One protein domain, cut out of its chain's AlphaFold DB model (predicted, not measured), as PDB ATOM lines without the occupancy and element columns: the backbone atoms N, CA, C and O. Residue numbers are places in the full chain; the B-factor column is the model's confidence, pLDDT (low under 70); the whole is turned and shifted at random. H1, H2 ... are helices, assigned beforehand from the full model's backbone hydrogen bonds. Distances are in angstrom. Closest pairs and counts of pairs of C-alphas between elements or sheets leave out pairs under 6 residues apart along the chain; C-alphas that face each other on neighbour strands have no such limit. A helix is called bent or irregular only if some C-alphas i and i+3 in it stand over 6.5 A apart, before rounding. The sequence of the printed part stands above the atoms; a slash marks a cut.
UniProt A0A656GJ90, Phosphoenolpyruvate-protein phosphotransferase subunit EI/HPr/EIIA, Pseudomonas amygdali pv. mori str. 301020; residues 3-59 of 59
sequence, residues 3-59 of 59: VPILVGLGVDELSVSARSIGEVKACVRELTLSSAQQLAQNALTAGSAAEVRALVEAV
ATOM      1  N   VAL A   3      -6.480 -28.279 -26.091       95.75
ATOM      2  CA  VAL A   3      -7.072 -29.578 -25.720       95.75
ATOM      3  C   VAL A   3      -8.539 -29.733 -26.156       95.75
ATOM      4  O   VAL A   3      -8.826 -30.742 -26.798       95.75
ATOM      5  N   PRO A   4      -9.453 -28.769 -25.917       95.56
ATOM      6  CA  PRO A   4     -10.862 -28.940 -26.281       95.56
ATOM      7  C   PRO A   4     -11.082 -29.097 -27.789       95.56
ATOM      8  O   PRO A   4     -11.872 -29.937 -28.215       95.56
ATOM      9  N   ILE A   5     -10.335 -28.342 -28.602       96.94
ATOM     10  CA  ILE A   5     -10.400 -28.445 -30.064       96.94
ATOM     11  C   ILE A   5      -9.879 -29.808 -30.519       96.94
ATOM     12  O   ILE A   5     -10.532 -30.469 -31.316       96.94
ATOM     13  N   LEU A   6      -8.729 -30.253 -30.005       97.25
ATOM     14  CA  LEU A   6      -8.140 -31.535 -30.405       97.25
ATOM     15  C   LEU A   6      -9.055 -32.719 -30.059       97.25
ATOM     16  O   LEU A   6      -9.258 -33.595 -30.893       97.25
ATOM     17  N   VAL A   7      -9.667 -32.708 -28.871       96.88
ATOM     18  CA  VAL A   7     -10.673 -33.710 -28.478       96.88
ATOM     19  C   VAL A   7     -11.882 -33.669 -29.415       96.88
ATOM     20  O   VAL A   7     -12.338 -34.712 -29.872       96.88
ATOM     21  N   GLY A   8     -12.376 -32.475 -29.756       97.38
ATOM     22  CA  GLY A   8     -13.481 -32.306 -30.702       97.38
ATOM     23  C   GLY A   8     -13.173 -32.774 -32.127       97.38
ATOM     24  O   GLY A   8     -14.078 -33.222 -32.826       97.38
ATOM     25  N   LEU A   9     -11.906 -32.716 -32.540       98.19
ATOM     26  CA  LEU A   9     -11.420 -33.260 -33.814       98.19
ATOM     27  C   LEU A   9     -11.275 -34.790 -33.802       98.19
ATOM     28  O   LEU A   9     -11.058 -35.378 -34.858       98.19
ATOM     29  N   GLY A  10     -11.400 -35.431 -32.638       97.38
ATOM     30  CA  GLY A  10     -11.337 -36.885 -32.502       97.38
ATOM     31  C   GLY A  10      -9.920 -37.450 -32.463       97.38
ATOM     32  O   GLY A  10      -9.708 -38.560 -32.934       97.38
ATOM     33  N   VAL A  11      -8.941 -36.707 -31.931       96.81
ATOM     34  CA  VAL A  11      -7.613 -37.290 -31.687       96.81
ATOM     35  C   VAL A  11      -7.682 -38.330 -30.568       96.81
ATOM     36  O   VAL A  11      -8.269 -38.079 -29.515       96.81
ATOM     37  N   ASP A  12      -7.031 -39.473 -30.773       95.94
ATOM     38  CA  ASP A  12      -6.987 -40.547 -29.775       95.94
ATOM     39  C   ASP A  12      -5.902 -40.322 -28.706       95.94
ATOM     40  O   ASP A  12      -6.014 -40.810 -27.580       95.94
ATOM     41  N   GLU A  13      -4.851 -39.556 -29.032       96.88
ATOM     42  CA  GLU A  13      -3.675 -39.378 -28.173       96.88
ATOM     43  C   GLU A  13      -3.203 -37.915 -28.090       96.88
ATOM     44  O   GLU A  13      -3.143 -37.191 -29.084       96.88
ATOM     45  N   LEU A  14      -2.804 -37.488 -26.882       96.69
ATOM     46  CA  LEU A  14      -2.187 -36.186 -26.610       96.69
ATOM     47  C   LEU A  14      -0.814 -36.382 -25.954       96.69
ATOM     48  O   LEU A  14      -0.721 -36.743 -24.779       96.69
ATOM     49  N   SER A  15       0.256 -36.100 -26.699       96.62
ATOM     50  CA  SER A  15       1.625 -36.134 -26.176       96.62
ATOM     51  C   SER A  15       1.990 -34.786 -25.554       96.62
ATOM     52  O   SER A  15       2.050 -33.764 -26.239       96.62
ATOM     53  N   VAL A  16       2.204 -34.768 -24.238       96.75
ATOM     54  CA  VAL A  16       2.492 -33.555 -23.460       96.75
ATOM     55  C   VAL A  16       3.630 -33.796 -22.476       96.75
ATOM     56  O   VAL A  16       3.945 -34.934 -22.126       96.75
ATOM     57  N   SER A  17       4.246 -32.716 -21.991       97.75
ATOM     58  CA  SER A  17       5.269 -32.828 -20.947       97.75
ATOM     59  C   SER A  17       4.694 -33.477 -19.680       97.75
ATOM     60  O   SER A  17       3.544 -33.218 -19.322       97.75
ATOM     61  N   ALA A  18       5.497 -34.276 -18.969       98.00
ATOM     62  CA  ALA A  18       5.037 -35.019 -17.790       98.00
ATOM     63  C   ALA A  18       4.360 -34.123 -16.732       98.00
ATOM     64  O   ALA A  18       3.331 -34.493 -16.170       98.00
ATOM     65  N   ARG A  19       4.884 -32.903 -16.532       97.88
ATOM     66  CA  ARG A  19       4.312 -31.884 -15.628       97.88
ATOM     67  C   ARG A  19       2.899 -31.428 -16.013       97.88
ATOM     68  O   ARG A  19       2.157 -31.003 -15.139       97.88
ATOM     69  N   SER A  20       2.528 -31.515 -17.290       96.75
ATOM     70  CA  SER A  20       1.228 -31.067 -17.811       96.75
ATOM     71  C   SER A  20       0.184 -32.183 -17.865       96.75
ATOM     72  O   SER A  20      -0.986 -31.895 -18.096       96.75
ATOM     73  N   ILE A  21       0.562 -33.449 -17.647       97.19
ATOM     74  CA  ILE A  21      -0.368 -34.587 -17.764       97.19
ATOM     75  C   ILE A  21      -1.563 -34.433 -16.815       97.19
ATOM     76  O   ILE A  21      -2.692 -34.705 -17.214       97.19
ATOM     77  N   GLY A  22      -1.331 -34.000 -15.571       98.06
ATOM     78  CA  GLY A  22      -2.399 -33.819 -14.583       98.06
ATOM     79  C   GLY A  22      -3.424 -32.767 -15.013       98.06
ATOM     80  O   GLY A  22      -4.618 -33.051 -15.041       98.06
ATOM     81  N   GLU A  23      -2.945 -31.590 -15.418       96.75
ATOM     82  CA  GLU A  23      -3.766 -30.476 -15.909       96.75
ATOM     83  C   GLU A  23      -4.557 -30.859 -17.168       96.75
ATOM     84  O   GLU A  23      -5.764 -30.646 -17.240       96.75
ATOM     85  N   VAL A  24      -3.903 -31.504 -18.139       96.75
ATOM     86  CA  VAL A  24      -4.549 -31.947 -19.384       96.75
ATOM     87  C   VAL A  24      -5.619 -32.998 -19.099       96.75
ATOM     88  O   VAL A  24      -6.720 -32.903 -19.636       96.75
ATOM     89  N   LYS A  25      -5.348 -33.975 -18.222       97.00
ATOM     90  CA  LYS A  25      -6.350 -34.974 -17.818       97.00
ATOM     91  C   LYS A  25      -7.537 -34.346 -17.094       97.00
ATOM     92  O   LYS A  25      -8.655 -34.808 -17.302       97.00
ATOM     93  N   ALA A  26      -7.309 -33.340 -16.250       97.25
ATOM     94  CA  ALA A  26      -8.387 -32.611 -15.585       97.25
ATOM     95  C   ALA A  26      -9.270 -31.897 -16.617       97.25
ATOM     96  O   ALA A  26     -10.467 -32.161 -16.659       97.25
ATOM     97  N   CYS A  27      -8.659 -31.134 -17.530       94.94
ATOM     98  CA  CYS A  27      -9.362 -30.469 -18.627       94.94
ATOM     99  C   CYS A  27     -10.205 -31.460 -19.446       94.94
ATOM    100  O   CYS A  27     -11.402 -31.257 -19.587       94.94
ATOM    101  N   VAL A  28      -9.630 -32.581 -19.907       95.94
ATOM    102  CA  VAL A  28     -10.370 -33.594 -20.689       95.94
ATOM    103  C   VAL A  28     -11.574 -34.155 -19.927       95.94
ATOM    104  O   VAL A  28     -12.618 -34.385 -20.530       95.94
ATOM    105  N   ARG A  29     -11.461 -34.370 -18.611       97.12
ATOM    106  CA  ARG A  29     -12.553 -34.919 -17.783       97.12
ATOM    107  C   ARG A  29     -13.725 -33.954 -17.604       97.12
ATOM    108  O   ARG A  29     -14.816 -34.416 -17.290       97.12
ATOM    109  N   GLU A  30     -13.499 -32.658 -17.774       95.44
ATOM    110  CA  GLU A  30     -14.527 -31.615 -17.672       95.44
ATOM    111  C   GLU A  30     -15.226 -31.346 -19.015       95.44
ATOM    112  O   GLU A  30     -16.276 -30.705 -19.054       95.44
ATOM    113  N   LEU A  31     -14.683 -31.861 -20.124       94.69
ATOM    114  CA  LEU A  31     -15.256 -31.656 -21.448       94.69
ATOM    115  C   LEU A  31     -16.507 -32.501 -21.673       94.69
ATOM    116  O   LEU A  31     -16.536 -33.712 -21.451       94.69
ATOM    117  N   THR A  32     -17.512 -31.864 -22.267       96.50
ATOM    118  CA  THR A  32     -18.586 -32.571 -22.961       96.50
ATOM    119  C   THR A  32     -18.176 -32.777 -24.416       96.50
ATOM    120  O   THR A  32     -17.878 -31.808 -25.118       96.50
ATOM    121  N   LEU A  33     -18.175 -34.030 -24.889       96.75
ATOM    122  CA  LEU A  33     -17.686 -34.367 -26.233       96.75
ATOM    123  C   LEU A  33     -18.440 -33.619 -27.345       96.75
ATOM    124  O   LEU A  33     -17.807 -33.111 -28.264       96.75
ATOM    125  N   SER A  34     -19.765 -33.493 -27.247       97.81
ATOM    126  CA  SER A  34     -20.563 -32.764 -28.242       97.81
ATOM    127  C   SER A  34     -20.200 -31.276 -28.305       97.81
ATOM    128  O   SER A  34     -20.067 -30.725 -29.396       97.81
ATOM    129  N   SER A  35     -19.970 -30.631 -27.159       95.94
ATOM    130  CA  SER A  35     -19.517 -29.237 -27.095       95.94
ATOM    131  C   SER A  35     -18.111 -29.070 -27.672       95.94
ATOM    132  O   SER A  35     -17.859 -28.126 -28.418       95.94
ATOM    133  N   ALA A  36     -17.205 -30.012 -27.393       96.62
ATOM    134  CA  ALA A  36     -15.863 -30.020 -27.972       96.62
ATOM    135  C   ALA A  36     -15.905 -30.174 -29.503       96.62
ATOM    136  O   ALA A  36     -15.215 -29.445 -30.214       96.62
ATOM    137  N   GLN A  37     -16.757 -31.061 -30.027       98.19
ATOM    138  CA  GLN A  37     -16.972 -31.238 -31.469       98.19
ATOM    139  C   GLN A  37     -17.531 -29.972 -32.131       98.19
ATOM    140  O   GLN A  37     -17.053 -29.571 -33.191       98.19
ATOM    141  N   GLN A  38     -18.496 -29.299 -31.494       97.50
ATOM    142  CA  GLN A  38     -19.018 -28.013 -31.975       97.50
ATOM    143  C   GLN A  38     -17.928 -26.939 -32.016       97.50
ATOM    144  O   GLN A  38     -17.782 -26.241 -33.018       97.50
ATOM    145  N   LEU A  39     -17.126 -26.835 -30.953       96.69
ATOM    146  CA  LEU A  39     -15.999 -25.909 -30.893       96.69
ATOM    147  C   LEU A  39     -14.979 -26.187 -32.007       96.69
ATOM    148  O   LEU A  39     -14.537 -25.258 -32.679       96.69
ATOM    149  N   ALA A  40     -14.639 -27.457 -32.235       97.62
ATOM    150  CA  ALA A  40     -13.744 -27.863 -33.312       97.62
ATOM    151  C   ALA A  40     -14.309 -27.502 -34.694       97.62
ATOM    152  O   ALA A  40     -13.585 -26.957 -35.525       97.62
ATOM    153  N   GLN A  41     -15.605 -27.725 -34.928       97.94
ATOM    154  CA  GLN A  41     -16.251 -27.367 -36.190       97.94
ATOM    155  C   GLN A  41     -16.224 -25.855 -36.444       97.94
ATOM    156  O   GLN A  41     -15.932 -25.435 -37.564       97.94
ATOM    157  N   ASN A  42     -16.461 -25.044 -35.411       97.12
ATOM    158  CA  ASN A  42     -16.352 -23.586 -35.500       97.12
ATOM    159  C   ASN A  42     -14.905 -23.156 -35.787       97.12
ATOM    160  O   ASN A  42     -14.668 -22.306 -36.645       97.12
ATOM    161  N   ALA A  43     -13.926 -23.784 -35.130       97.06
ATOM    162  CA  ALA A  43     -12.511 -23.500 -35.350       97.06
ATOM    163  C   ALA A  43     -12.057 -23.827 -36.782       97.06
ATOM    164  O   ALA A  43     -11.265 -23.079 -37.348       97.06
ATOM    165  N   LEU A  44     -12.588 -24.890 -37.400       97.50
ATOM    166  CA  LEU A  44     -12.307 -25.237 -38.800       97.50
ATOM    167  C   LEU A  44     -12.855 -24.210 -39.803       97.50
ATOM    168  O   LEU A  44     -12.354 -24.128 -40.921       97.50
ATOM    169  N   THR A  45     -13.875 -23.437 -39.420       97.44
ATOM    170  CA  THR A  45     -14.449 -22.370 -40.260       97.44
ATOM    171  C   THR A  45     -13.802 -21.000 -40.059       97.44
ATOM    172  O   THR A  45     -14.116 -20.071 -40.798       97.44
ATOM    173  N   ALA A  46     -12.912 -20.858 -39.074       97.12
ATOM    174  CA  ALA A  46     -12.251 -19.594 -38.776       97.12
ATOM    175  C   ALA A  46     -11.260 -19.202 -39.886       97.12
ATOM    176  O   ALA A  46     -10.509 -20.034 -40.399       97.12
ATOM    177  N   GLY A  47     -11.216 -17.915 -40.228       97.19
ATOM    178  CA  GLY A  47     -10.334 -17.375 -41.264       97.19
ATOM    179  C   GLY A  47      -8.895 -17.159 -40.794       97.19
ATOM    180  O   GLY A  47      -8.000 -16.930 -41.610       97.19
ATOM    181  N   SER A  48      -8.647 -17.221 -39.483       97.44
ATOM    182  CA  SER A  48      -7.331 -16.952 -38.909       97.44
ATOM    183  C   SER A  48      -7.074 -17.696 -37.599       97.44
ATOM    184  O   SER A  48      -7.980 -18.041 -36.843       97.44
ATOM    185  N   ALA A  49      -5.793 -17.879 -37.266       95.25
ATOM    186  CA  ALA A  49      -5.396 -18.440 -35.974       95.25
ATOM    187  C   ALA A  49      -5.811 -17.554 -34.782       95.25
ATOM    188  O   ALA A  49      -5.955 -18.056 -33.668       95.25
ATOM    189  N   ALA A  50      -5.978 -16.244 -34.995       96.38
ATOM    190  CA  ALA A  50      -6.455 -15.326 -33.966       96.38
ATOM    191  C   ALA A  50      -7.922 -15.610 -33.613       96.38
ATOM    192  O   ALA A  50      -8.247 -15.739 -32.437       96.38
ATOM    193  N   GLU A  51      -8.772 -15.806 -34.624       95.94
ATOM    194  CA  GLU A  51     -10.172 -16.206 -34.437       95.94
ATOM    195  C   GLU A  51     -10.287 -17.554 -33.717       95.94
ATOM    196  O   GLU A  51     -11.074 -17.683 -32.785       95.94
ATOM    197  N   VAL A  52      -9.444 -18.536 -34.063       96.38
ATOM    198  CA  VAL A  52      -9.419 -19.831 -33.356       96.38
ATOM    199  C   VAL A  52      -9.099 -19.662 -31.869       96.38
ATOM    200  O   VAL A  52      -9.734 -20.298 -31.033       96.38
ATOM    201  N   ARG A  53      -8.129 -18.814 -31.508       95.31
ATOM    202  CA  ARG A  53      -7.794 -18.571 -30.092       95.31
ATOM    203  C   ARG A  53      -8.942 -17.888 -29.353       95.31
ATOM    204  O   ARG A  53      -9.263 -18.325 -28.253       95.31
ATOM    205  N   ALA A  54      -9.594 -16.911 -29.983       94.31
ATOM    206  CA  ALA A  54     -10.752 -16.226 -29.412       94.31
ATOM    207  C   ALA A  54     -11.916 -17.190 -29.116       94.31
ATOM    208  O   ALA A  54     -12.569 -17.064 -28.085       94.31
ATOM    209  N   LEU A  55     -12.137 -18.198 -29.971       92.81
ATOM    210  CA  LEU A  55     -13.149 -19.236 -29.732       92.81
ATOM    211  C   LEU A  55     -12.876 -20.060 -28.468       92.81
ATOM    212  O   LEU A  55     -13.822 -20.496 -27.823       92.81
ATOM    213  N   VAL A  56     -11.607 -20.285 -28.114       87.56
ATOM    214  CA  VAL A  56     -11.245 -21.076 -26.926       87.56
ATOM    215  C   VAL A  56     -11.161 -20.232 -25.660       87.56
ATOM    216  O   VAL A  56     -11.333 -20.762 -24.575       87.56
ATOM    217  N   GLU A  57     -10.899 -18.931 -25.769       85.25
ATOM    218  CA  GLU A  57     -10.952 -18.010 -24.622       85.25
ATOM    219  C   GLU A  57     -12.385 -17.774 -24.118       85.25
ATOM    220  O   GLU A  57     -12.574 -17.342 -22.984       85.25
ATOM    221  N   ALA A  58     -13.390 -18.068 -24.949       69.50
ATOM    222  CA  ALA A  58     -14.807 -17.960 -24.613       69.50
ATOM    223  C   ALA A  58     -15.396 -19.211 -23.922       69.50
ATOM    224  O   ALA A  58     -16.595 -19.221 -23.633       69.50
ATOM    225  N   VAL A  59     -14.586 -20.255 -23.696       65.38
ATOM    226  CA  VAL A  59     -14.966 -21.555 -23.106       65.38
ATOM    227  C   VAL A  59     -14.221 -21.763 -21.797       65.38
ATOM    228  O   VAL A  59     -14.887 -22.160 -20.820       65.38
TER     229      VAL A  59
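Overview. This is residues 3 to 59 of the 59 residues of the protein "Phosphoenolpyruvate-protein phosphotransferase subunit EI/HPr/EIIA" of Pseudomonas amygdali pv. mori str. 301020 (UniProt A0A656GJ90). H2, H3 and H4 follow one another as an arch of helices, with the short helix H1 tucked inside it, across H3. H3 and H4 fold back on each other as a helical hairpin on one side of the arch, while H2 makes the other side and its far part, residues 18 to 23, sticks out together with Ser 17. The printed part has 57 residues with four named helices, H1, H2, H3 and H4 in chain order, and no named strand; the class is all helix. The whole is compact, with a radius of gyration of the C-alphas of 11.7 A, yet its spans of 33 by 22 by 19 A make it only just elongated.

Along the chain. H2 covers residues 18 to 30 and is 19.9 A long from first to last C-alpha, beginning at C-alpha 18 at (5.037, -35.019, -17.790). It is irregular, with C-alphas 19 and 22 lying 7.1 A apart. H3, residues 33 to 45, is 18.7 A long and begins at C-alpha 33 at (-17.686, -34.367, -26.233). H1, residues 3 to 8, measures 8.6 A. H4, residues 49 to 57, measures 12.6 A and ends at C-alpha 57 at (-10.952, -18.010, -24.622).

Arrangement. H2 touches H1 with residues 24 to 28 alone, the closest C-alphas being those of Val 3 and Val 24, 7.2 A apart. The two run the same way at a steep tilt of 48 degrees. H1 touches H3 about perpendicular, at 88 degrees, with the C-alphas of Gly 8 and Gln 37 closest at 3.7 A. H3 touches H4 with residues 39 to 43 alone; the closest C-alphas, of Ala 43 and Val 52, are 5.2 A apart. This hairpin has a shallow tilt of 25 degrees, opposite ways. H1 and H4 are close but not clearly touching, with the C-alphas of Pro 4 and Val 56 closest at 7.9 A. H2 is apart from H3 and from H4. In H1, H3 and H4 every O i to N i+4 pair is within hydrogen-bond range; in H2 7 of 9 are.

Size, cuts and confidence. The two C-alphas farthest apart, those of Ala 18 and Gly 47, are 33.1 A from each other. The printed part runs from residue 3 to residue 59, the chain's last, and has no cut. The links from H2 to H3 and from H3 to H4 are tight, and the link from H1 to H2, with 9 residues, is short. The mean pLDDT of the printed part is 95.3, and residues 58 to 59 are under 70.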